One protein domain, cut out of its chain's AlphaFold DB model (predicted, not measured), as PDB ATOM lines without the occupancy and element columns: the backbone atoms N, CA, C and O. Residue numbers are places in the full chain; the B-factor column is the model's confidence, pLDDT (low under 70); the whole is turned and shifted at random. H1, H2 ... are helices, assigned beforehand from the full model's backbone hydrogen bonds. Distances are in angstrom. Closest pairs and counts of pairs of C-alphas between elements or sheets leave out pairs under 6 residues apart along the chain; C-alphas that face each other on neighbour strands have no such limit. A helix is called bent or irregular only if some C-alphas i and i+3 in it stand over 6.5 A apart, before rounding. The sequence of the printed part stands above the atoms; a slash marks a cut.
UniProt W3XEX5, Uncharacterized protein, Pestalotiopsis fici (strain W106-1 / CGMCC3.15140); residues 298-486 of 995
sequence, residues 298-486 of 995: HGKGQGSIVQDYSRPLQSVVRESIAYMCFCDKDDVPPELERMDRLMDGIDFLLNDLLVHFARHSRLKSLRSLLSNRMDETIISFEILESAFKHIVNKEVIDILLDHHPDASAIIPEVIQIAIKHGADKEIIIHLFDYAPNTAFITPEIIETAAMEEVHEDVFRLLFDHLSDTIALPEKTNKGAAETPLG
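Overview. This is residues 298 to 486 of the 995 residues of an uncharacterized protein of Pestalotiopsis fici (strain W106-1 / CGMCC3.15140) (UniProt W3XEX5). Look for a chain wound in stacked helical turns, a short, loose solenoid: the pairs H3 with H4, H5 with H6, H7 with H8 and H9 with H10 follow one another along a rod. H3, H5, H7 and H9 make one row and H4, H6, H8 and H10 a looser second row, with H1 and H2 at one end and the short H11 beside H9 at the other. The printed part has 189 residues with eleven named helices, H1 to H11 in chain order, and no named strand: the class is all helix. The whole is loose, with a radius of gyration of the C-alphas of 20.6 A and spans of 69 by 30 by 25 A.

Arrangement. Begin at H1, residues 313 to 324: its residues 313 to 317 alone touch H2, residues 339 to 345, closest at C-alphas 317 and 339, 6.5 A. Next, H3, residues 349 to 359, and H4, residues 363 to 373, form a helical hairpin, closest at C-alphas 357 and 366, 5.8 A, with a shallow tilt of 28 degrees. H3 touches H5, residues 381 to 388, closest at C-alphas 355 and 387, 4.9 A, at a steep tilt of 40 degrees. H4 touches H6, residues 394 to 402, closest at C-alphas 367 and 399, 6.5 A. H5 touches H7, residues 407 to 420, closest at C-alphas 385 and 417, 6.4 A. H7 and H8, residues 425 to 434, form a hairpin, closest at C-alphas 415 and 428, 6.8 A. H7 also touches H9, residues 443 to 451, closest at C-alphas 416 and 445, 5.8 A. H9 and H10, residues 456 to 466, form a hairpin, closest at C-alphas 449 and 459, 6.4 A. H9 touches H11, residues 476 to 479, closest at C-alphas 447 and 476, 5.9 A. Every O i to N i+4 pair is within hydrogen-bond range in H1 to H6 and H8 to H10, and 8 of 10 in H7; H11 is too short for one.

Along the chain. Find C-alpha 313 at (26.189, 68.198, -6.372), where H1 begins its 16.5 A. H7 is the longest, 19.5 A, and irregular: C-alphas 409 and 412 are 7.3 A apart. H10 measures 15.7 A; H11 ends at C-alpha 479 (69.495, 42.437, 17.389).

Size, cuts and confidence. The two C-alphas farthest apart, of Ser 310 and Ala 471, are 70.6 A apart. The printed part has no cut, and the link from H1 to H2 is long, 14 residues. The mean pLDDT of the printed part is 71.3, and residues 298 to 304 and 435 to 486 are among those under 70.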
ATOM      1  N   HIS A 298      14.162  51.860   3.077       53.81
ATOM      2  CA  HIS A 298      14.643  51.955   4.462       53.81
ATOM      3  C   HIS A 298      14.859  53.401   4.935       53.81
ATOM      4  O   HIS A 298      15.870  54.045   4.660       53.81
ATOM      5  N   GLY A 299      13.897  53.913   5.709       47.94
ATOM      6  CA  GLY A 299      13.934  55.260   6.284       47.94
ATOM      7  C   GLY A 299      13.699  55.291   7.795       47.94
ATOM      8  O   GLY A 299      12.589  55.596   8.225       47.94
ATOM      9  N   LYS A 300      14.743  55.026   8.596       38.06
ATOM     10  CA  LYS A 300      14.811  55.340  10.044       38.06
ATOM     11  C   LYS A 300      16.255  55.636  10.491       38.06
ATOM     12  O   LYS A 300      16.894  54.806  11.120       38.06
ATOM     13  N   GLY A 301      16.753  56.831  10.187       42.53
ATOM     14  CA  GLY A 301      18.091  57.303  10.573       42.53
ATOM     15  C   GLY A 301      18.294  58.762  10.158       42.53
ATOM     16  O   GLY A 301      17.533  59.269   9.335       42.53
ATOM     17  N   GLN A 302      19.249  59.468  10.768       42.59
ATOM     18  CA  GLN A 302      19.458  60.904  10.530       42.59
ATOM     19  C   GLN A 302      19.848  61.195   9.067       42.59
ATOM     20  O   GLN A 302      20.773  60.592   8.543       42.59
ATOM     21  N   GLY A 303      19.172  62.163   8.432       53.44
ATOM     22  CA  GLY A 303      19.535  62.660   7.095       53.44
ATOM     23  C   GLY A 303      18.776  62.021   5.926       53.44
ATOM     24  O   GLY A 303      19.347  61.284   5.131       53.44
ATOM     25  N   SER A 304      17.491  62.361   5.760       65.75
ATOM     26  CA  SER A 304      16.780  62.069   4.505       65.75
ATOM     27  C   SER A 304      17.343  62.937   3.375       65.75
ATOM     28  O   SER A 304      17.231  64.165   3.429       65.75
ATOM     29  N   ILE A 305      17.948  62.309   2.363       76.94
ATOM     30  CA  ILE A 305      18.532  63.001   1.207       76.94
ATOM     31  C   ILE A 305      17.409  63.711   0.442       76.94
ATOM     32  O   ILE A 305      16.531  63.087  -0.156       76.94
ATOM     33  N   VAL A 306      17.428  65.043   0.449       76.56
ATOM     34  CA  VAL A 306      16.377  65.834  -0.201       76.56
ATOM     35  C   VAL A 306      16.659  65.945  -1.699       76.56
ATOM     36  O   VAL A 306      17.621  66.599  -2.102       76.56
ATOM     37  N   GLN A 307      15.767  65.381  -2.521       77.44
ATOM     38  CA  GLN A 307      15.710  65.635  -3.965       77.44
ATOM     39  C   GLN A 307      15.455  67.128  -4.227       77.44
ATOM     40  O   GLN A 307      14.320  67.602  -4.159       77.44
ATOM     41  N   ASP A 308      16.510  67.889  -4.488       80.94
ATOM     42  CA  ASP A 308      16.426  69.307  -4.819       80.94
ATOM     43  C   ASP A 308      17.563  69.708  -5.763       80.94
ATOM     44  O   ASP A 308      18.735  69.738  -5.387       80.94
ATOM     45  N   TYR A 309      17.198  70.061  -6.995       81.12
ATOM     46  CA  TYR A 309      18.127  70.514  -8.033       81.12
ATOM     47  C   TYR A 309      18.696  71.926  -7.805       81.12
ATOM     48  O   TYR A 309      19.437  72.422  -8.659       81.12
ATOM     49  N   SER A 310      18.314  72.635  -6.740       79.62
ATOM     50  CA  SER A 310      18.941  73.902  -6.341       79.62
ATOM     51  C   SER A 310      20.283  73.693  -5.624       79.62
ATOM     52  O   SER A 310      21.124  74.591  -5.617       79.62
ATOM     53  N   ARG A 311      20.498  72.503  -5.046       84.88
ATOM     54  CA  ARG A 311      21.641  72.199  -4.180       84.88
ATOM     55  C   ARG A 311      22.915  71.884  -4.982       84.88
ATOM     56  O   ARG A 311      22.819  71.360  -6.090       84.88
ATOM     57  N   PRO A 312      24.119  72.147  -4.436       88.50
ATOM     58  CA  PRO A 312      25.371  71.718  -5.055       88.50
ATOM     59  C   PRO A 312      25.516  70.191  -5.066       88.50
ATOM     60  O   PRO A 312      25.277  69.536  -4.050       88.50
ATOM     61  N   LEU A 313      26.011  69.643  -6.179       88.44
ATOM     62  CA  LEU A 313      26.189  68.198  -6.372       88.44
ATOM     63  C   LEU A 313      27.049  67.545  -5.276       88.44
ATOM     64  O   LEU A 313      26.712  66.464  -4.806       88.44
ATOM     65  N   GLN A 314      28.115  68.221  -4.837       90.62
ATOM     66  CA  GLN A 314      29.011  67.761  -3.763       90.62
ATOM     67  C   GLN A 314      28.255  67.501  -2.454       90.62
ATOM     68  O   GLN A 314      28.406  66.446  -1.848       90.62
ATOM     69  N   SER A 315      27.352  68.412  -2.068       90.38
ATOM     70  CA  SER A 315      26.520  68.253  -0.868       90.38
ATOM     71  C   SER A 315      25.562  67.066  -0.979       90.38
ATOM     72  O   SER A 315      25.281  66.433   0.034       90.38
ATOM     73  N   VAL A 316      25.063  66.766  -2.183       90.19
ATOM     74  CA  VAL A 316      24.185  65.613  -2.432       90.19
ATOM     75  C   VAL A 316      24.981  64.306  -2.394       90.19
ATOM     76  O   VAL A 316      24.519  63.342  -1.789       90.19
ATOM     77  N   VAL A 317      26.186  64.273  -2.974       91.06
ATOM     78  CA  VAL A 317      27.101  63.119  -2.899       91.06
ATOM     79  C   VAL A 317      27.494  62.839  -1.445       91.06
ATOM     80  O   VAL A 317      27.327  61.710  -0.993       91.06
ATOM     81  N   ARG A 318      27.909  63.865  -0.688       91.06
ATOM     82  CA  ARG A 318      28.268  63.755   0.737       91.06
ATOM     83  C   ARG A 318      27.131  63.163   1.574       91.06
ATOM     84  O   ARG A 318      27.345  62.210   2.314       91.06
ATOM     85  N   GLU A 319      25.912  63.685   1.424       89.62
ATOM     86  CA  GLU A 319      24.730  63.160   2.128       89.62
ATOM     87  C   GLU A 319      24.351  61.743   1.684       89.62
ATOM     88  O   GLU A 319      23.870  60.964   2.500       89.62
ATOM     89  N   SER A 320      24.603  61.383   0.423       89.19
ATOM     90  CA  SER A 320      24.339  60.030  -0.081       89.19
ATOM     91  C   SER A 320      25.311  59.006   0.490       89.19
ATOM     92  O   SER A 320      24.884  57.937   0.916       89.19
ATOM     93  N   ILE A 321      26.599  59.352   0.568       89.69
ATOM     94  CA  ILE A 321      27.618  58.535   1.237       89.69
ATOM     95  C   ILE A 321      27.265  58.375   2.720       89.69
ATOM     96  O   ILE A 321      27.192  57.248   3.206       89.69
ATOM     97  N   ALA A 322      26.957  59.481   3.405       88.00
ATOM     98  CA  ALA A 322      26.595  59.481   4.819       88.00
ATOM     99  C   ALA A 322      25.389  58.578   5.129       88.00
ATOM    100  O   ALA A 322      25.423  57.783   6.066       88.00
ATOM    101  N   TYR A 323      24.350  58.652   4.294       86.50
ATOM    102  CA  TYR A 323      23.154  57.820   4.395       86.50
ATOM    103  C   TYR A 323      23.433  56.328   4.136       86.50
ATOM    104  O   TYR A 323      22.951  55.489   4.890       86.50
ATOM    105  N   MET A 324      24.227  55.979   3.115       85.75
ATOM    106  CA  MET A 324      24.575  54.575   2.813       85.75
ATOM    107  C   MET A 324      25.425  53.914   3.905       85.75
ATOM    108  O   MET A 324      25.285  52.712   4.150       85.75
ATOM    109  N   CYS A 325      26.301  54.707   4.525       83.31
ATOM    110  CA  CYS A 325      27.321  54.274   5.479       83.31
ATOM    111  C   CYS A 325      26.918  54.525   6.944       83.31
ATOM    112  O   CYS A 325      27.717  54.291   7.847       83.31
ATOM    113  N   PHE A 326      25.697  55.022   7.178       83.44
ATOM    114  CA  PHE A 326      25.140  55.349   8.495       83.44
ATOM    115  C   PHE A 326      26.039  56.263   9.359       83.44
ATOM    116  O   PHE A 326      26.048  56.142  10.586       83.44
ATOM    117  N   CYS A 327      26.792  57.178   8.743       86.19
ATOM    118  CA  CYS A 327      27.785  58.021   9.416       86.19
ATOM    119  C   CYS A 327      27.385  59.506   9.462       86.19
ATOM    120  O   CYS A 327      26.507  59.957   8.722       86.19
ATOM    121  N   ASP A 328      28.061  60.292  10.305       86.00
ATOM    122  CA  ASP A 328      27.888  61.746  10.303       86.00
ATOM    123  C   ASP A 328      28.384  62.328   8.968       86.00
ATOM    124  O   ASP A 328      29.491  62.044   8.507       86.00
ATOM    125  N   LYS A 329      27.571  63.176   8.327       86.31
ATOM    126  CA  LYS A 329      27.902  63.749   7.008       86.31
ATOM    127  C   LYS A 329      29.190  64.573   7.008       86.31
ATOM    128  O   LYS A 329      29.826  64.689   5.970       86.31
ATOM    129  N   ASP A 330      29.546  65.161   8.149       87.19
ATOM    130  CA  ASP A 330      30.714  66.030   8.297       87.19
ATOM    131  C   ASP A 330      32.007  65.228   8.582       87.19
ATOM    132  O   ASP A 330      33.092  65.804   8.574       87.19
ATOM    133  N   ASP A 331      31.899  63.902   8.767       87.44
ATOM    134  CA  ASP A 331      33.033  62.964   8.801       87.44
ATOM    135  C   ASP A 331      33.384  62.402   7.405       87.44
ATOM    136  O   ASP A 331      34.406  61.735   7.259       87.44
ATOM    137  N   VAL A 332      32.561  62.642   6.373       88.31
ATOM    138  CA  VAL A 332      32.832  62.163   5.004       88.31
ATOM    139  C   VAL A 332      33.999  62.963   4.396       88.31
ATOM    140  O   VAL A 332      33.911  64.193   4.337       88.31
ATOM    141  N   PRO A 333      35.074  62.310   3.907       87.06
ATOM    142  CA  PRO A 333      36.246  63.004   3.381       87.06
ATOM    143  C   PRO A 333      35.940  63.793   2.090       87.06
ATOM    144  O   PRO A 333      35.273  63.257   1.193       87.06
ATOM    145  N   PRO A 334      36.468  65.028   1.932       86.06
ATOM    146  CA  PRO A 334      36.233  65.875   0.756       86.06
ATOM    147  C   PRO A 334      36.589  65.223  -0.587       86.06
ATOM    148  O   PRO A 334      35.983  65.525  -1.617       86.06
ATOM    149  N   GLU A 335      37.560  64.311  -0.591       84.00
ATOM    150  CA  GLU A 335      38.022  63.567  -1.762       84.00
ATOM    151  C   GLU A 335      36.922  62.679  -2.372       84.00
ATOM    152  O   GLU A 335      36.923  62.449  -3.587       84.00
ATOM    153  N   LEU A 336      35.967  62.220  -1.551       82.81
ATOM    154  CA  LEU A 336      34.845  61.366  -1.955       82.81
ATOM    155  C   LEU A 336      33.582  62.153  -2.346       82.81
ATOM    156  O   LEU A 336      32.650  61.570  -2.894       82.81
ATOM    157  N   GLU A 337      33.541  63.483  -2.185       87.12
ATOM    158  CA  GLU A 337      32.387  64.341  -2.542       87.12
ATOM    159  C   GLU A 337      32.163  64.512  -4.061       87.12
ATOM    160  O   GLU A 337      31.470  65.418  -4.536       87.12
ATOM    161  N   ARG A 338      32.776  63.642  -4.857       88.31
ATOM    162  CA  ARG A 338      32.824  63.679  -6.313       88.31
ATOM    163  C   ARG A 338      31.978  62.562  -6.898       88.31
ATOM    164  O   ARG A 338      32.181  61.399  -6.581       88.31
ATOM    165  N   MET A 339      31.070  62.904  -7.811       88.88
ATOM    166  CA  MET A 339      30.192  61.923  -8.465       88.88
ATOM    167  C   MET A 339      30.974  60.851  -9.239       88.88
ATOM    168  O   MET A 339      30.576  59.694  -9.236       88.88
ATOM    169  N   ASP A 340      32.080  61.206  -9.894       84.88
ATOM    170  CA  ASP A 340      32.951  60.237 -10.565       84.88
ATOM    171  C   ASP A 340      33.592  59.266  -9.563       84.88
ATOM    172  O   ASP A 340      33.505  58.057  -9.749       84.88
ATOM    173  N   ARG A 341      34.107  59.770  -8.431       83.69
ATOM    174  CA  ARG A 341      34.636  58.927  -7.346       83.69
ATOM    175  C   ARG A 341      33.570  58.037  -6.716       83.69
ATOM    176  O   ARG A 341      33.841  56.861  -6.510       83.69
ATOM    177  N   LEU A 342      32.371  58.571  -6.467       86.94
ATOM    178  CA  LEU A 342      31.244  57.800  -5.946       86.94
ATOM    179  C   LEU A 342      30.895  56.641  -6.878       86.94
ATOM    180  O   LEU A 342      30.791  55.523  -6.401       86.94
ATOM    181  N   MET A 343      30.723  56.879  -8.183       85.12
ATOM    182  CA  MET A 343      30.333  55.803  -9.101       85.12
ATOM    183  C   MET A 343      31.475  54.807  -9.332       85.12
ATOM    184  O   MET A 343      31.259  53.599  -9.243       85.12
ATOM    185  N   ASP A 344      32.693  55.280  -9.608       82.69
ATOM    186  CA  ASP A 344      33.813  54.410  -9.984       82.69
ATOM    187  C   ASP A 344      34.377  53.639  -8.782       82.69
ATOM    188  O   ASP A 344      34.722  52.468  -8.928       82.69
ATOM    189  N   GLY A 345      34.394  54.255  -7.595       79.75
ATOM    190  CA  GLY A 345      34.900  53.684  -6.344       79.75
ATOM    191  C   GLY A 345      33.853  53.021  -5.445       79.75
ATOM    192  O   GLY A 345      34.213  52.587  -4.356       79.75
ATOM    193  N   ILE A 346      32.580  52.920  -5.857       83.00
ATOM    194  CA  ILE A 346      31.499  52.399  -4.993       83.00
ATOM    195  C   ILE A 346      31.783  51.014  -4.395       83.00
ATOM    196  O   ILE A 346      31.388  50.733  -3.269       83.00
ATOM    197  N   ASP A 347      32.509  50.176  -5.135       81.38
ATOM    198  CA  ASP A 347      32.853  48.803  -4.758       81.38
ATOM    199  C   ASP A 347      33.899  48.747  -3.622       81.38
ATOM    200  O   ASP A 347      34.048  47.721  -2.964       81.38
ATOM    201  N   PHE A 348      34.594  49.862  -3.363       84.69
ATOM    202  CA  PHE A 348      35.604  50.025  -2.309       84.69
ATOM    203  C   PHE A 348      35.208  51.064  -1.244       84.69
ATOM    204  O   PHE A 348      35.893  51.194  -0.231       84.69
ATOM    205  N   LEU A 349      34.085  51.770  -1.436       85.50
ATOM    206  CA  LEU A 349      33.651  52.915  -0.625       85.50
ATOM    207  C   LEU A 349      33.586  52.608   0.879       85.50
ATOM    208  O   LEU A 349      34.019  53.427   1.688       85.50
ATOM    209  N   LEU A 350      33.061  51.435   1.252       85.50
ATOM    210  CA  LEU A 350      32.971  51.014   2.652       85.50
ATOM    211  C   LEU A 350      34.364  50.854   3.282       85.50
ATOM    212  O   LEU A 350      34.575  51.305   4.405       85.50
ATOM    213  N   ASN A 351      35.326  50.288   2.546       86.00
ATOM    214  CA  ASN A 351      36.694  50.067   3.023       86.00
ATOM    215  C   ASN A 351      37.476  51.386   3.127       86.00
ATOM    216  O   ASN A 351      38.146  51.623   4.133       86.00
ATOM    217  N   ASP A 352      37.346  52.273   2.134       85.81
ATOM    218  CA  ASP A 352      37.976  53.601   2.149       85.81
ATOM    219  C   ASP A 352      37.496  54.438   3.350       85.81
ATOM    220  O   ASP A 352      38.299  55.075   4.038       85.81
ATOM    221  N   LEU A 353      36.191  54.405   3.644       87.44
ATOM    222  CA  LEU A 353      35.602  55.093   4.797       87.44
ATOM    223  C   LEU A 353      35.963  54.433   6.128       87.44
ATOM    224  O   LEU A 353      36.263  55.146   7.081       87.44
ATOM    225  N   LEU A 354      35.993  53.100   6.196       87.94
ATOM    226  CA  LEU A 354      36.427  52.350   7.377       87.94
ATOM    227  C   LEU A 354      37.859  52.743   7.777       87.94
ATOM    228  O   LEU A 354      38.108  53.116   8.927       87.94
ATOM    229  N   VAL A 355      38.776  52.770   6.804       86.12
ATOM    230  CA  VAL A 355      40.160  53.231   6.992       86.12
ATOM    231  C   VAL A 355      40.208  54.717   7.371       86.12
ATOM    232  O   VAL A 355      40.959  55.085   8.274       86.12
ATOM    233  N   HIS A 356      39.410  55.586   6.739       87.94
ATOM    234  CA  HIS A 356      39.366  57.017   7.073       87.94
ATOM    235  C   HIS A 356      38.864  57.274   8.506       87.94
ATOM    236  O   HIS A 356      39.486  58.026   9.260       87.94
ATOM    237  N   PHE A 357      37.770  56.629   8.919       88.62
ATOM    238  CA  PHE A 357      37.195  56.788  10.254       88.62
ATOM    239  C   PHE A 357      38.131  56.273  11.346       88.62
ATOM    240  O   PHE A 357      38.257  56.934  12.377       88.62
ATOM    241  N   ALA A 358      38.835  55.163  11.112       84.38
ATOM    242  CA  ALA A 358      39.864  54.681  12.027       84.38
ATOM    243  C   ALA A 358      41.048  55.668  12.121       84.38
ATOM    244  O   ALA A 358      41.359  56.146  13.215       84.38
ATOM    245  N   ARG A 359      41.619  56.086  10.978       83.94
ATOM    246  CA  ARG A 359      42.737  57.054  10.896       83.94
ATOM    247  C   ARG A 359      42.458  58.421  11.517       83.94
ATOM    248  O   ARG A 359      43.402  59.129  11.842       83.94
ATOM    249  N   HIS A 360      41.193  58.814  11.658       85.31
ATOM    250  CA  HIS A 360      40.796  60.082  12.275       85.31
ATOM    251  C   HIS A 360      39.993  59.908  13.574       85.31
ATOM    252  O   HIS A 360      39.372  60.866  14.033       85.31
ATOM    253  N   SER A 361      39.997  58.709  14.176       85.44
ATOM    254  CA  SER A 361      39.287  58.396  15.431       85.44
ATOM    255  C   SER A 361      37.810  58.838  15.439       85.44
ATOM    256  O   SER A 361      37.298  59.382  16.418       85.44
ATOM    257  N   ARG A 362      37.088  58.609  14.334       89.12
ATOM    258  CA  ARG A 362      35.658  58.939  14.175       89.12
ATOM    259  C   ARG A 362      34.765  57.853  14.774       89.12
ATOM    260  O   ARG A 362      33.970  57.219  14.089       89.12
ATOM    261  N   LEU A 363      34.902  57.647  16.083       88.00
ATOM    262  CA  LEU A 363      34.363  56.508  16.840       88.00
ATOM    263  C   LEU A 363      32.854  56.261  16.640       88.00
ATOM    264  O   LEU A 363      32.429  55.111  16.548       88.00
ATOM    265  N   LYS A 364      32.037  57.320  16.553       87.56
ATOM    266  CA  LYS A 364      30.582  57.204  16.328       87.56
ATOM    267  C   LYS A 364      30.267  56.665  14.935       87.56
ATOM    268  O   LYS A 364      29.552  55.674  14.811       87.56
ATOM    269  N   SER A 365      30.832  57.305  13.914       88.19
ATOM    270  CA  SER A 365      30.712  56.912  12.510       88.19
ATOM    271  C   SER A 365      31.270  55.506  12.270       88.19
ATOM    272  O   SER A 365      30.626  54.709  11.600       88.19
ATOM    273  N   LEU A 366      32.394  55.158  12.910       88.31
ATOM    274  CA  LEU A 366      33.007  53.827  12.863       88.31
ATOM    275  C   LEU A 366      32.094  52.734  13.450       88.31
ATOM    276  O   LEU A 366      31.800  51.755  12.766       88.31
ATOM    277  N   ARG A 367      31.591  52.915  14.686       87.62
ATOM    278  CA  ARG A 367      30.653  51.963  15.317       87.62
ATOM    279  C   ARG A 367      29.369  51.813  14.505       87.62
ATOM    280  O   ARG A 367      28.881  50.698  14.355       87.62
ATOM    281  N   SER A 368      28.829  52.919  13.991       86.81
ATOM    282  CA  SER A 368      27.585  52.926  13.213       86.81
ATOM    283  C   SER A 368      27.742  52.238  11.854       86.81
ATOM    284  O   SER A 368      26.868  51.462  11.470       86.81
ATOM    285  N   LEU A 369      28.865  52.459  11.161       86.00
ATOM    286  CA  LEU A 369      29.189  51.773   9.912       86.00
ATOM    287  C   LEU A 369      29.219  50.257  10.128       86.00
ATOM    288  O   LEU A 369      28.440  49.541   9.508       86.00
ATOM    289  N   LEU A 370      30.050  49.781  11.060       85.06
ATOM    290  CA  LEU A 370      30.194  48.351  11.339       85.06
ATOM    291  C   LEU A 370      28.867  47.735  11.806       85.06
ATOM    292  O   LEU A 370      28.369  46.810  11.170       85.06
ATOM    293  N   SER A 371      28.211  48.310  12.821       83.62
ATOM    294  CA  SER A 371      26.955  47.765  13.376       83.62
ATOM    295  C   SER A 371      25.830  47.584  12.346       83.62
ATOM    296  O   SER A 371      24.963  46.740  12.551       83.62
ATOM    297  N   ASN A 372      25.812  48.378  11.267       78.56
ATOM    298  CA  ASN A 372      24.780  48.313  10.225       78.56
ATOM    299  C   ASN A 372      25.244  47.640   8.913       78.56
ATOM    300  O   ASN A 372      24.400  47.402   8.051       78.56
ATOM    301  N   ARG A 373      26.548  47.369   8.726       76.94
ATOM    302  CA  ARG A 373      27.136  46.845   7.469       76.94
ATOM    303  C   ARG A 373      28.093  45.654   7.639       76.94
ATOM    304  O   ARG A 373      28.709  45.254   6.658       76.94
ATOM    305  N   MET A 374      28.191  45.065   8.835       66.62
ATOM    306  CA  MET A 374      29.079  43.929   9.154       66.62
ATOM    307  C   MET A 374      29.127  42.826   8.084       66.62
ATOM    308  O   MET A 374      30.218  42.415   7.698       66.62
ATOM    309  N   ASP A 375      27.976  42.394   7.562       64.00
ATOM    310  CA  ASP A 375      27.890  41.308   6.569       64.00
ATOM    311  C   ASP A 375      28.525  41.657   5.201       64.00
ATOM    312  O   ASP A 375      28.841  40.764   4.414       64.00
ATOM    313  N   GLU A 376      28.717  42.948   4.907       65.44
ATOM    314  CA  GLU A 376      29.306  43.463   3.660       65.44
ATOM    315  C   GLU A 376      30.785  43.859   3.824       65.44
ATOM    316  O   GLU A 376      31.529  43.906   2.842       65.44
ATOM    317  N   THR A 377      31.236  44.141   5.051       66.00
ATOM    318  CA  THR A 377      32.594  44.623   5.342       66.00
ATOM    319  C   THR A 377      33.505  43.506   5.844       66.00
ATOM    320  O   THR A 377      33.554  43.216   7.039       66.00
ATOM    321  N   ILE A 378      34.310  42.926   4.949       71.06
ATOM    322  CA  ILE A 378      35.406  42.033   5.351       71.06
ATOM    323  C   ILE A 378      36.564  42.889   5.874       71.06
ATOM    324  O   ILE A 378      37.336  43.448   5.093       71.06
ATOM    325  N   ILE A 379      36.696  42.980   7.198       75.81
ATOM    326  CA  ILE A 379      37.849  43.598   7.862       75.81
ATOM    327  C   ILE A 379      39.082  42.719   7.585       75.81
ATOM    328  O   ILE A 379      39.262  41.676   8.203       75.81
ATOM    329  N   SER A 380      39.913  43.108   6.618       77.81
ATOM    330  CA  SER A 380      41.142  42.386   6.269       77.81
ATOM    331  C   SER A 380      42.358  42.910   7.040       77.81
ATOM    332  O   SER A 380      42.377  44.051   7.504       77.81
ATOM    333  N   PHE A 381      43.424  42.107   7.101       72.94
ATOM    334  CA  PHE A 381      44.716  42.534   7.650       72.94
ATOM    335  C   PHE A 381      45.239  43.832   7.000       72.94
ATOM    336  O   PHE A 381      45.683  44.738   7.697       72.94
ATOM    337  N   GLU A 382      45.108  43.970   5.675       74.88
ATOM    338  CA  GLU A 382      45.526  45.173   4.933       74.88
ATOM    339  C   GLU A 382      44.751  46.434   5.362       74.88
ATOM    340  O   GLU A 382      45.308  47.536   5.378       74.88
ATOM    341  N   ILE A 383      43.470  46.283   5.728       73.81
ATOM    342  CA  ILE A 383      42.622  47.358   6.263       73.81
ATOM    343  C   ILE A 383      43.058  47.719   7.686       73.81
ATOM    344  O   ILE A 383      43.171  48.906   7.989       73.81
ATOM    345  N   LEU A 384      43.349  46.724   8.531       75.25
ATOM    346  CA  LEU A 384      43.853  46.926   9.894       75.25
ATOM    347  C   LEU A 384      45.217  47.642   9.885       75.25
ATOM    348  O   LEU A 384      45.344  48.702  10.498       75.25
ATOM    349  N   GLU A 385      46.206  47.162   9.118       77.06
ATOM    350  CA  GLU A 385      47.505  47.847   8.964       77.06
ATOM    351  C   GLU A 385      47.309  49.280   8.438       77.06
ATOM    352  O   GLU A 385      47.846  50.244   8.990       77.06
ATOM    353  N   SER A 386      46.467  49.454   7.413       76.75
ATOM    354  CA  SER A 386      46.175  50.770   6.833       76.75
ATOM    355  C   SER A 386      45.496  51.734   7.805       76.75
ATOM    356  O   SER A 386      45.721  52.943   7.687       76.75
ATOM    357  N   ALA A 387      44.668  51.233   8.720       70.69
ATOM    358  CA  ALA A 387      43.995  52.002   9.757       70.69
ATOM    359  C   ALA A 387      44.975  52.453  10.853       70.69
ATOM    360  O   ALA A 387      45.029  53.643  11.168       70.69
ATOM    361  N   PHE A 388      45.779  51.526  11.383       71.06
ATOM    362  CA  PHE A 388      46.646  51.770  12.542       71.06
ATOM    363  C   PHE A 388      47.960  52.494  12.218       71.06
ATOM    364  O   PHE A 388      48.511  53.154  13.094       71.06
ATOM    365  N   LYS A 389      48.418  52.484  10.956       71.44
ATOM    366  CA  LYS A 389      49.653  53.154  10.486       71.44
ATOM    367  C   LYS A 389      49.821  54.630  10.892       71.44
ATOM    368  O   LYS A 389      50.938  55.144  10.867       71.44
ATOM    369  N   HIS A 390      48.729  55.339  11.188       61.78
ATOM    370  CA  HIS A 390      48.754  56.780  11.474       61.78
ATOM    371  C   HIS A 390      48.232  57.177  12.859       61.78
ATOM    372  O   HIS A 390      48.569  58.267  13.316       61.78
ATOM    373  N   ILE A 391      47.423  56.338  13.515       63.47
ATOM    374  CA  ILE A 391      46.948  56.539  14.889       63.47
ATOM    375  C   ILE A 391      46.792  55.168  15.548       63.47
ATOM    376  O   ILE A 391      45.994  54.351  15.087       63.47
ATOM    377  N   VAL A 392      47.468  54.961  16.679       67.00
ATOM    378  CA  VAL A 392      47.180  53.846  17.586       67.00
ATOM    379  C   VAL A 392      46.228  54.357  18.672       67.00
ATOM    380  O   VAL A 392      46.618  55.127  19.542       67.00
ATOM    381  N   ASN A 393      44.947  53.987  18.591       76.56
ATOM    382  CA  ASN A 393      43.921  54.397  19.555       76.56
ATOM    383  C   ASN A 393      43.193  53.158  20.083       76.56
ATOM    384  O   ASN A 393      42.549  52.443  19.314       76.56
ATOM    385  N   LYS A 394      43.263  52.954  21.402       78.81
ATOM    386  CA  LYS A 394      42.624  51.851  22.130       78.81
ATOM    387  C   LYS A 394      41.147  51.668  21.766       78.81
ATOM    388  O   LYS A 394      40.747  50.566  21.417       78.81
ATOM    389  N   GLU A 395      40.357  52.742  21.738       81.81
ATOM    390  CA  GLU A 395      38.927  52.630  21.422       81.81
ATOM    391  C   GLU A 395      38.667  52.261  19.951       81.81
ATOM    392  O   GLU A 395      37.638  51.669  19.646       81.81
ATOM    393  N   VAL A 396      39.580  52.591  19.027       82.56
ATOM    394  CA  VAL A 396      39.486  52.181  17.611       82.56
ATOM    395  C   VAL A 396      39.844  50.702  17.454       82.56
ATOM    396  O   VAL A 396      39.176  50.001  16.695       82.56
ATOM    397  N   ILE A 397      40.856  50.230  18.191       79.56
ATOM    398  CA  ILE A 397      41.240  48.814  18.270       79.56
ATOM    399  C   ILE A 397      40.063  47.986  18.793       79.56
ATOM    400  O   ILE A 397      39.656  47.045  18.115       79.56
ATOM    401  N   ASP A 398      39.456  48.394  19.913       82.88
ATOM    402  CA  ASP A 398      38.270  47.742  20.486       82.88
ATOM    403  C   ASP A 398      37.148  47.611  19.461       82.88
ATOM    404  O   ASP A 398      36.656  46.518  19.205       82.88
ATOM    405  N   ILE A 399      36.780  48.715  18.803       84.31
ATOM    406  CA  ILE A 399      35.694  48.712  17.817       84.31
ATOM    407  C   ILE A 399      35.982  47.752  16.656       84.31
ATOM    408  O   ILE A 399      35.059  47.090  16.189       84.31
ATOM    409  N   LEU A 400      37.225  47.680  16.174       83.69
ATOM    410  CA  LEU A 400      37.584  46.820  15.044       83.69
ATOM    411  C   LEU A 400      37.681  45.340  15.443       83.69
ATOM    412  O   LEU A 400      37.242  44.496  14.664       83.69
ATOM    413  N   LEU A 401      38.193  45.023  16.636       80.44
ATOM    414  CA  LEU A 401      38.272  43.649  17.145       80.44
ATOM    415  C   LEU A 401      36.898  43.112  17.578       80.44
ATOM    416  O   LEU A 401      36.560  41.993  17.198       80.44
ATOM    417  N   ASP A 402      36.063  43.924  18.242       83.00
ATOM    418  CA  ASP A 402      34.676  43.587  18.635       83.00
ATOM    419  C   ASP A 402      33.819  43.131  17.436       83.00
ATOM    420  O   ASP A 402      32.840  42.399  17.597       83.00
ATOM    421  N   HIS A 403      34.166  43.604  16.237       79.81
ATOM    422  CA  HIS A 403      33.453  43.370  14.981       79.81
ATOM    423  C   HIS A 403      34.224  42.439  14.021       79.81
ATOM    424  O   HIS A 403      33.753  42.180  12.914       79.81
ATOM    425  N   HIS A 404      35.391  41.909  14.408       81.31
ATOM    426  CA  HIS A 404      36.144  40.971  13.573       81.31
ATOM    427  C   HIS A 404      35.659  39.521  13.795       81.31
ATOM    428  O   HIS A 404      35.639  39.058  14.937       81.31
ATOM    429  N   PRO A 405      35.306  38.752  12.740       72.81
ATOM    430  CA  PRO A 405      34.700  37.420  12.887       72.81
ATOM    431  C   PRO A 405      35.603  36.359  13.538       72.81
ATOM    432  O   PRO A 405      35.091  35.366  14.052       72.81
ATOM    433  N   ASP A 406      36.922  36.558  13.531       75.88
ATOM    434  CA  ASP A 406      37.891  35.765  14.302       75.88
ATOM    435  C   ASP A 406      38.966  36.697  14.878       75.88
ATOM    436  O   ASP A 406      40.071  36.812  14.350       75.88
ATOM    437  N   ALA A 407      38.598  37.504  15.876       71.06
ATOM    438  CA  ALA A 407      39.525  38.450  16.507       71.06
ATOM    439  C   ALA A 407      40.761  37.738  17.091       71.06
ATOM    440  O   ALA A 407      41.882  38.211  16.926       71.06
ATOM    441  N   SER A 408      40.565  36.558  17.692       71.81
ATOM    442  CA  SER A 408      41.627  35.714  18.252       71.81
ATOM    443  C   SER A 408      42.738  35.386  17.259       71.81
ATOM    444  O   SER A 408      43.908  35.452  17.625       71.81
ATOM    445  N   ALA A 409      42.396  35.050  16.014       73.38
ATOM    446  CA  ALA A 409      43.379  34.636  15.018       73.38
ATOM    447  C   ALA A 409      44.240  35.778  14.452       73.38
ATOM    448  O   ALA A 409      45.228  35.470  13.802       73.38
ATOM    449  N   ILE A 410      43.870  37.049  14.662       75.00
ATOM    450  CA  ILE A 410      44.553  38.226  14.077       75.00
ATOM    451  C   ILE A 410      45.259  39.095  15.143       75.00
ATOM    452  O   ILE A 410      46.009  40.020  14.827       75.00
ATOM    453  N   ILE A 411      45.068  38.792  16.432       76.81
ATOM    454  CA  ILE A 411      45.772  39.466  17.534       76.81
ATOM    455  C   ILE A 411      47.311  39.377  17.444       76.81
ATOM    456  O   ILE A 411      47.930  40.419  17.678       76.81
ATOM    457  N   PRO A 412      47.957  38.247  17.069       75.25
ATOM    458  CA  PRO A 412      49.415  38.200  16.883       75.25
ATOM    459  C   PRO A 412      49.921  39.284  15.921       75.25
ATOM    460  O   PRO A 412      50.845  40.042  16.224       75.25
ATOM    461  N   GLU A 413      49.272  39.404  14.766       75.38
ATOM    462  CA  GLU A 413      49.677  40.308  13.700       75.38
ATOM    463  C   GLU A 413      49.264  41.764  13.990       75.38
ATOM    464  O   GLU A 413      49.977  42.692  13.610       75.38
ATOM    465  N   VAL A 414      48.173  41.995  14.732       76.25
ATOM    466  CA  VAL A 414      47.806  43.330  15.249       76.25
ATOM    467  C   VAL A 414      48.796  43.813  16.311       76.25
ATOM    468  O   VAL A 414      49.165  44.988  16.287       76.25
ATOM    469  N   ILE A 415      49.288  42.931  17.188       76.88
ATOM    470  CA  ILE A 415      50.381  43.242  18.122       76.88
ATOM    471  C   ILE A 415      51.646  43.620  17.336       76.88
ATOM    472  O   ILE A 415      52.270  44.635  17.643       76.88
ATOM    473  N   GLN A 416      51.986  42.884  16.273       75.75
ATOM    474  CA  GLN A 416      53.136  43.200  15.419       75.75
ATOM    475  C   GLN A 416      53.000  44.565  14.710       75.75
ATOM    476  O   GLN A 416      53.959  45.339  14.681       75.75
ATOM    477  N   ILE A 417      51.810  44.906  14.191       75.25
ATOM    478  CA  ILE A 417      51.512  46.240  13.626       75.25
ATOM    479  C   ILE A 417      51.650  47.329  14.698       75.25
ATOM    480  O   ILE A 417      52.244  48.375  14.434       75.25
ATOM    481  N   ALA A 418      51.096  47.105  15.892       75.19
ATOM    482  CA  ALA A 418      51.133  48.061  16.995       75.19
ATOM    483  C   ALA A 418      52.580  48.357  17.427       75.19
ATOM    484  O   ALA A 418      52.954  49.520  17.566       75.19
ATOM    485  N   ILE A 419      53.412  47.319  17.542       74.38
ATOM    486  CA  ILE A 419      54.852  47.413  17.821       74.38
ATOM    487  C   ILE A 419      55.574  48.247  16.750       74.38
ATOM    488  O   ILE A 419      56.187  49.262  17.075       74.38
ATOM    489  N   LYS A 420      55.422  47.885  15.469       75.06
ATOM    490  CA  LYS A 420      56.021  48.564  14.300       75.06
ATOM    491  C   LYS A 420      55.617  50.042  14.155       75.06
ATOM    492  O   LYS A 420      56.275  50.807  13.453       75.06
ATOM    493  N   HIS A 421      54.516  50.452  14.782       72.75
ATOM    494  CA  HIS A 421      54.030  51.833  14.776       72.75
ATOM    495  C   HIS A 421      54.138  52.542  16.136       72.75
ATOM    496  O   HIS A 421      53.566  53.619  16.300       72.75
ATOM    497  N   GLY A 422      54.912  51.990  17.079       69.44
ATOM    498  CA  GLY A 422      55.261  52.656  18.337       69.44
ATOM    499  C   GLY A 422      54.111  52.750  19.341       69.44
ATOM    500  O   GLY A 422      53.942  53.783  19.983       69.44
ATOM    501  N   ALA A 423      53.289  51.705  19.457       70.50
ATOM    502  CA  ALA A 423      52.204  51.648  20.434       70.50
ATOM    503  C   ALA A 423      52.704  51.619  21.891       70.50
ATOM    504  O   ALA A 423      53.637  50.892  22.234       70.50
ATOM    505  N   ASP A 424      52.012  52.352  22.766       71.75
ATOM    506  CA  ASP A 424      52.308  52.396  24.199       71.75
ATOM    507  C   ASP A 424      52.056  51.056  24.914       71.75
ATOM    508  O   ASP A 424      51.177  50.269  24.545       71.75
ATOM    509  N   LYS A 425      52.760  50.856  26.039       72.69
ATOM    510  CA  LYS A 425      52.624  49.697  26.944       72.69
ATOM    511  C   LYS A 425      51.168  49.349  27.265       72.69
ATOM    512  O   LYS A 425      50.792  48.181  27.233       72.69
ATOM    513  N   GLU A 426      50.341  50.355  27.547       72.88
ATOM    514  CA  GLU A 426      48.927  50.172  27.903       72.88
ATOM    515  C   GLU A 426      48.083  49.579  26.766       72.88
ATOM    516  O   GLU A 426      47.089  48.902  27.029       72.88
ATOM    517  N   ILE A 427      48.472  49.801  25.506       75.62
ATOM    518  CA  ILE A 427      47.776  49.267  24.330       75.62
ATOM    519  C   ILE A 427      48.149  47.795  24.127       75.62
ATOM    520  O   ILE A 427      47.273  46.978  23.853       75.62
ATOM    521  N   ILE A 428      49.420  47.440  24.337       75.62
ATOM    522  CA  ILE A 428      49.894  46.051  24.258       75.62
ATOM    523  C   ILE A 428      49.313  45.197  25.400       75.62
ATOM    524  O   ILE A 428      48.806  44.111  25.134       75.62
ATOM    525  N   ILE A 429      49.284  45.707  26.642       72.69
ATOM    526  CA  ILE A 429      48.583  45.049  27.768       72.69
ATOM    527  C   ILE A 429      47.114  44.804  27.413       72.69
ATOM    528  O   ILE A 429      46.600  43.705  27.590       72.69
ATOM    529  N   HIS A 430      46.445  45.819  26.867       76.06
ATOM    530  CA  HIS A 430      45.028  45.727  26.532       76.06
ATOM    531  C   HIS A 430      44.729  44.722  25.404       76.06
ATOM    532  O   HIS A 430      43.689  44.069  25.427       76.06
ATOM    533  N   LEU A 431      45.650  44.543  24.450       75.25
ATOM    534  CA  LEU A 431      45.565  43.475  23.446       75.25
ATOM    535  C   LEU A 431      45.734  42.075  24.068       75.25
ATOM    536  O   LEU A 431      45.049  41.147  23.640       75.25
ATOM    537  N   PHE A 432      46.575  41.917  25.099       72.12
ATOM    538  CA  PHE A 432      46.675  40.657  25.853       72.12
ATOM    539  C   PHE A 432      45.416  40.356  26.675       72.12
ATOM    540  O   PHE A 432      44.942  39.220  26.659       72.12
ATOM    541  N   ASP A 433      44.827  41.362  27.331       71.62
ATOM    542  CA  ASP A 433      43.557  41.215  28.060       71.62
ATOM    543  C   ASP A 433      42.412  40.740  27.137       71.62
ATOM    544  O   ASP A 433      41.498  40.040  27.581       71.62
ATOM    545  N   TYR A 434      42.474  41.078  25.841       71.06
ATOM    546  CA  TYR A 434      41.495  40.674  24.826       71.06
ATOM    547  C   TYR A 434      41.611  39.185  24.424       71.06
ATOM    548  O   TYR A 434      40.616  38.569  24.038       71.06
ATOM    549  N   ALA A 435      42.798  38.573  24.543       66.56
ATOM    550  CA  ALA A 435      43.027  37.150  24.273       66.56
ATOM    551  C   ALA A 435      44.045  36.530  25.259       66.56
ATOM    552  O   ALA A 435      45.214  36.358  24.915       66.56
ATOM    553  N   PRO A 436      43.607  36.089  26.456       59.03
ATOM    554  CA  PRO A 436      44.494  35.667  27.551       59.03
ATOM    555  C   PRO A 436      45.212  34.312  27.351       59.03
ATOM    556  O   PRO A 436      45.758  33.756  28.302       59.03
ATOM    557  N   ASN A 437      45.209  33.744  26.140       59.09
ATOM    558  CA  ASN A 437      45.932  32.507  25.830       59.09
ATOM    559  C   ASN A 437      47.334  32.842  25.295       59.09
ATOM    560  O   ASN A 437      47.468  33.410  24.217       59.09
ATOM    561  N   THR A 438      48.385  32.398  25.983       51.84
ATOM    562  CA  THR A 438      49.794  32.684  25.630       51.84
ATOM    563  C   THR A 438      50.266  32.099  24.288       51.84
ATOM    564  O   THR A 438      51.314  32.489  23.783       51.84
ATOM    565  N   ALA A 439      49.482  31.218  23.658       51.62
ATOM    566  CA  ALA A 439      49.807  30.560  22.387       51.62
ATOM    567  C   ALA A 439      49.870  31.493  21.153       51.62
ATOM    568  O   ALA A 439      50.186  31.028  20.060       51.62
ATOM    569  N   PHE A 440      49.548  32.781  21.313       57.91
ATOM    570  CA  PHE A 440      49.537  33.784  20.242       57.91
ATOM    571  C   PHE A 440      50.860  34.553  20.080       57.91
ATOM    572  O   PHE A 440      51.031  35.247  19.082       57.91
ATOM    573  N   ILE A 441      51.807  34.439  21.019       60.19
ATOM    574  CA  ILE A 441      53.088  35.157  20.931       60.19
ATOM    575  C   ILE A 441      54.100  34.301  20.154       60.19
ATOM    576  O   ILE A 441      54.619  33.315  20.675       60.19
ATOM    577  N   THR A 442      54.392  34.665  18.902       62.81
ATOM    578  CA  THR A 442      55.431  33.992  18.104       62.81
ATOM    579  C   THR A 442      56.815  34.609  18.355       62.81
ATOM    580  O   THR A 442      56.909  35.794  18.694       62.81
ATOM    581  N   PRO A 443      57.921  33.862  18.143       61.41
ATOM    582  CA  PRO A 443      59.275  34.422  18.209       61.41
ATOM    583  C   PRO A 443      59.485  35.639  17.292       61.41
ATOM    584  O   PRO A 443      60.252  36.539  17.621       61.41
ATOM    585  N   GLU A 444      58.751  35.702  16.178       64.38
ATOM    586  CA  GLU A 444      58.798  36.787  15.191       64.38
ATOM    587  C   GLU A 444      58.293  38.123  15.770       64.38
ATOM    588  O   GLU A 444      58.784  39.188  15.389       64.38
ATOM    589  N   ILE A 445      57.356  38.094  16.728       65.44
ATOM    590  CA  ILE A 445      56.883  39.294  17.440       65.44
ATOM    591  C   ILE A 445      57.991  39.844  18.349       65.44
ATOM    592  O   ILE A 445      58.187  41.058  18.404       65.44
ATOM    593  N   ILE A 446      58.761  38.967  19.005       64.00
ATOM    594  CA  ILE A 446      59.917  39.350  19.833       64.00
ATOM    595  C   ILE A 446      61.030  39.930  18.959       64.00
ATOM    596  O   ILE A 446      61.587  40.972  19.294       64.00
ATOM    597  N   GLU A 447      61.341  39.280  17.830       63.03
ATOM    598  CA  GLU A 447      62.323  39.788  16.864       63.03
ATOM    599  C   GLU A 447      61.903  41.172  16.345       63.03
ATOM    600  O   GLU A 447      62.720  42.088  16.332       63.03
ATOM    601  N   THR A 448      60.618  41.373  16.027       64.56
ATOM    602  CA  THR A 448      60.095  42.692  15.627       64.56
ATOM    603  C   THR A 448      60.250  43.724  16.754       64.56
ATOM    604  O   THR A 448      60.717  44.833  16.513       64.56
ATOM    605  N   ALA A 449      59.927  43.358  17.999       62.84
ATOM    606  CA  ALA A 449      60.070  44.245  19.154       62.84
ATOM    607  C   ALA A 449      61.533  44.583  19.496       62.84
ATOM    608  O   ALA A 449      61.805  45.667  20.006       62.84
ATOM    609  N   ALA A 450      62.477  43.685  19.201       58.31
ATOM    610  CA  ALA A 450      63.908  43.933  19.357       58.31
ATOM    611  C   ALA A 450      64.477  44.876  18.279       58.31
ATOM    612  O   ALA A 450      65.513  45.496  18.509       58.31
ATOM    613  N   MET A 451      63.830  44.972  17.109       55.31
ATOM    614  CA  MET A 451      64.327  45.735  15.956       55.31
ATOM    615  C   MET A 451      63.766  47.165  15.846       55.31
ATOM    616  O   MET A 451      64.453  48.029  15.312       55.31
ATOM    617  N   GLU A 452      62.553  47.433  16.338       55.56
ATOM    618  CA  GLU A 452      61.811  48.692  16.089       55.56
ATOM    619  C   GLU A 452      61.928  49.743  17.232       55.56
ATOM    620  O   GLU A 452      60.997  50.510  17.465       55.56
ATOM    621  N   GLU A 453      63.043  49.773  17.983       57.06
ATOM    622  CA  GLU A 453      63.315  50.717  19.105       57.06
ATOM    623  C   GLU A 453      62.166  50.874  20.135       57.06
ATOM    624  O   GLU A 453      61.889  51.958  20.657       57.06
ATOM    625  N   VAL A 454      61.477  49.776  20.452       58.03
ATOM    626  CA  VAL A 454      60.291  49.788  21.323       58.03
ATOM    627  C   VAL A 454      60.659  50.086  22.784       58.03
ATOM    628  O   VAL A 454      61.714  49.683  23.274       58.03
ATOM    629  N   HIS A 455      59.753  50.743  23.516       58.75
ATOM    630  CA  HIS A 455      59.892  51.005  24.953       58.75
ATOM    631  C   HIS A 455      60.254  49.722  25.736       58.75
ATOM    632  O   HIS A 455      59.566  48.707  25.617       58.75
ATOM    633  N   GLU A 456      61.281  49.792  26.595       61.09
ATOM    634  CA  GLU A 456      61.800  48.688  27.437       61.09
ATOM    635  C   GLU A 456      60.685  47.922  28.181       61.09
ATOM    636  O   GLU A 456      60.687  46.696  28.292       61.09
ATOM    637  N   ASP A 457      59.680  48.675  28.626       62.16
ATOM    638  CA  ASP A 457      58.445  48.218  29.256       62.16
ATOM    639  C   ASP A 457      57.604  47.225  28.434       62.16
ATOM    640  O   ASP A 457      56.954  46.353  29.015       62.16
ATOM    641  N   VAL A 458      57.563  47.386  27.109       64.44
ATOM    642  CA  VAL A 458      56.825  46.518  26.174       64.44
ATOM    643  C   VAL A 458      57.616  45.241  25.927       64.44
ATOM    644  O   VAL A 458      57.050  44.149  25.959       64.44
ATOM    645  N   PHE A 459      58.933  45.373  25.737       64.00
ATOM    646  CA  PHE A 459      59.825  44.239  25.510       64.00
ATOM    647  C   PHE A 459      59.837  43.283  26.711       64.00
ATOM    648  O   PHE A 459      59.652  42.080  26.527       64.00
ATOM    649  N   ARG A 460      59.948  43.805  27.945       63.88
ATOM    650  CA  ARG A 460      59.830  42.977  29.161       63.88
ATOM    651  C   ARG A 460      58.474  42.279  29.265       63.88
ATOM    652  O   ARG A 460      58.442  41.087  29.526       63.88
ATOM    653  N   LEU A 461      57.370  42.975  28.983       66.94
ATOM    654  CA  LEU A 461      56.025  42.379  29.013       66.94
ATOM    655  C   LEU A 461      55.874  41.175  28.078       66.94
ATOM    656  O   LEU A 461      55.302  40.161  28.478       66.94
ATOM    657  N   LEU A 462      56.379  41.301  26.847       64.94
ATOM    658  CA  LEU A 462      56.411  40.223  25.859       64.94
ATOM    659  C   LEU A 462      57.269  39.052  26.356       64.94
ATOM    660  O   LEU A 462      56.823  37.908  26.323       64.94
ATOM    661  N   PHE A 463      58.476  39.345  26.842       62.75
ATOM    662  CA  PHE A 463      59.442  38.346  27.300       62.75
ATOM    663  C   PHE A 463      58.948  37.568  28.533       62.75
ATOM    664  O   PHE A 463      59.010  36.337  28.550       62.75
ATOM    665  N   ASP A 464      58.372  38.262  29.518       62.56
ATOM    666  CA  ASP A 464      57.809  37.665  30.732       62.56
ATOM    667  C   ASP A 464      56.692  36.657  30.392       62.56
ATOM    668  O   ASP A 464      56.687  35.547  30.924       62.56
ATOM    669  N   HIS A 465      55.801  36.982  29.443       57.84
ATOM    670  CA  HIS A 465      54.705  36.092  29.011       57.84
ATOM    671  C   HIS A 465      55.164  34.851  28.223       57.84
ATOM    672  O   HIS A 465      54.408  33.886  28.101       57.84
ATOM    673  N   LEU A 466      56.384  34.863  27.680       53.66
ATOM    674  CA  LEU A 466      56.974  33.751  26.926       53.66
ATOM    675  C   LEU A 466      57.812  32.803  27.788       53.66
ATOM    676  O   LEU A 466      57.955  31.630  27.428       53.66
ATOM    677  N   SER A 467      58.336  33.298  28.914       48.41
ATOM    678  CA  SER A 467      59.263  32.579  29.801       48.41
ATOM    679  C   SER A 467      58.747  31.213  30.290       48.41
ATOM    680  O   SER A 467      59.545  30.315  30.552       48.41
ATOM    681  N   ASP A 468      57.426  31.014  30.309       42.28
ATOM    682  CA  ASP A 468      56.769  29.761  30.694       42.28
ATOM    683  C   ASP A 468      56.696  28.680  29.586       42.28
ATOM    684  O   ASP A 468      56.227  27.575  29.876       42.28
ATOM    685  N   THR A 469      57.087  28.935  28.318       42.00
ATOM    686  CA  THR A 469      56.728  28.008  27.206       42.00
ATOM    687  C   THR A 469      57.811  27.506  26.230       42.00
ATOM    688  O   THR A 469      57.815  26.296  25.995       42.00
ATOM    689  N   ILE A 470      58.688  28.317  25.608       38.75
ATOM    690  CA  ILE A 470      59.615  27.823  24.542       38.75
ATOM    691  C   ILE A 470      60.990  28.533  24.552       38.75
ATOM    692  O   ILE A 470      61.084  29.728  24.811       38.75
ATOM    693  N   ALA A 471      62.063  27.799  24.217       38.34
ATOM    694  CA  ALA A 471      63.425  28.327  24.044       38.34
ATOM    695  C   ALA A 471      63.607  29.175  22.760       38.34
ATOM    696  O   ALA A 471      63.106  28.821  21.692       38.34
ATOM    697  N   LEU A 472      64.369  30.270  22.862       38.28
ATOM    698  CA  LEU A 472      64.536  31.283  21.809       38.28
ATOM    699  C   LEU A 472      65.611  30.927  20.753       38.28
ATOM    700  O   LEU A 472      66.599  30.272  21.086       38.28
ATOM    701  N   PRO A 473      65.463  31.381  19.489       37.38
ATOM    702  CA  PRO A 473      66.463  31.197  18.432       37.38
ATOM    703  C   PRO A 473      67.624  32.209  18.519       37.38
ATOM    704  O   PRO A 473      67.427  33.375  18.837       37.38
ATOM    705  N   GLU A 474      68.836  31.798  18.124       37.41
ATOM    706  CA  GLU A 474      70.103  32.553  18.286       37.41
ATOM    707  C   GLU A 474      70.140  33.988  17.708       37.41
ATOM    708  O   GLU A 474      71.034  34.767  18.044       37.41
ATOM    709  N   LYS A 475      69.202  34.365  16.829       39.56
ATOM    710  CA  LYS A 475      69.184  35.686  16.180       39.56
ATOM    711  C   LYS A 475      68.738  36.825  17.095       39.56
ATOM    712  O   LYS A 475      69.233  37.940  16.919       39.56
ATOM    713  N   THR A 476      67.882  36.567  18.087       36.78
ATOM    714  CA  THR A 476      67.407  37.602  19.026       36.78
ATOM    715  C   THR A 476      68.559  38.243  19.802       36.78
ATOM    716  O   THR A 476      68.554  39.451  20.034       36.78
ATOM    717  N   ASN A 477      69.597  37.461  20.119       38.53
ATOM    718  CA  ASN A 477      70.764  37.922  20.876       38.53
ATOM    719  C   ASN A 477      71.663  38.900  20.097       38.53
ATOM    720  O   ASN A 477      72.410  39.645  20.723       38.53
ATOM    721  N   LYS A 478      71.603  38.922  18.755       36.91
ATOM    722  CA  LYS A 478      72.342  39.912  17.948       36.91
ATOM    723  C   LYS A 478      71.592  41.239  17.840       36.91
ATOM    724  O   LYS A 478      72.181  42.275  18.118       36.91
ATOM    725  N   GLY A 479      70.295  41.210  17.525       35.34
ATOM    726  CA  GLY A 479      69.495  42.437  17.389       35.34
ATOM    727  C   GLY A 479      69.418  43.263  18.680       35.34
ATOM    728  O   GLY A 479      69.543  44.485  18.643       35.34
ATOM    729  N   ALA A 480      69.309  42.603  19.839       35.66
ATOM    730  CA  ALA A 480      69.259  43.277  21.138       35.66
ATOM    731  C   ALA A 480      70.561  44.013  21.527       35.66
ATOM    732  O   ALA A 480      70.516  44.906  22.371       35.66
ATOM    733  N   ALA A 481      71.702  43.652  20.924       33.47
ATOM    734  CA  ALA A 481      73.010  44.250  21.201       33.47
ATOM    735  C   ALA A 481      73.347  45.452  20.292       33.47
ATOM    736  O   ALA A 481      74.296  46.181  20.579       33.47
ATOM    737  N   GLU A 482      72.594  45.664  19.208       34.91
ATOM    738  CA  GLU A 482      72.870  46.690  18.186       34.91
ATOM    739  C   GLU A 482      72.003  47.963  18.339       34.91
ATOM    740  O   GLU A 482      72.181  48.917  17.582       34.91
ATOM    741  N   THR A 483      71.091  48.021  19.321       35.84
ATOM    742  CA  THR A 483      70.199  49.177  19.568       35.84
ATOM    743  C   THR A 483      70.666  50.071  20.736       35.84
ATOM    744  O   THR A 483      71.354  49.596  21.644       35.84
ATOM    745  N   PRO A 484      70.273  51.366  20.794       34.62
ATOM    746  CA  PRO A 484      70.770  52.318  21.806       34.62
ATOM    747  C   PRO A 484      70.409  52.001  23.271       34.62
ATOM    748  O   PRO A 484      70.943  52.632  24.181       34.62
ATOM    749  N   LEU A 485      69.502  51.045  23.504       33.59
ATOM    750  CA  LEU A 485      69.041  50.574  24.820       33.59
ATOM    751  C   LEU A 485      69.783  49.313  25.321       33.59
ATOM    752  O   LEU A 485      69.434  48.784  26.378       33.59
ATOM    753  N   GLY A 486      70.797  48.839  24.587       35.34
ATOM    754  CA  GLY A 486      71.410  47.503  24.693       35.34
ATOM    755  C   GLY A 486      72.050  47.071  26.025       35.34
ATOM    756  O   GLY A 486      72.625  45.987  26.079       35.34
TER     757      GLY A 486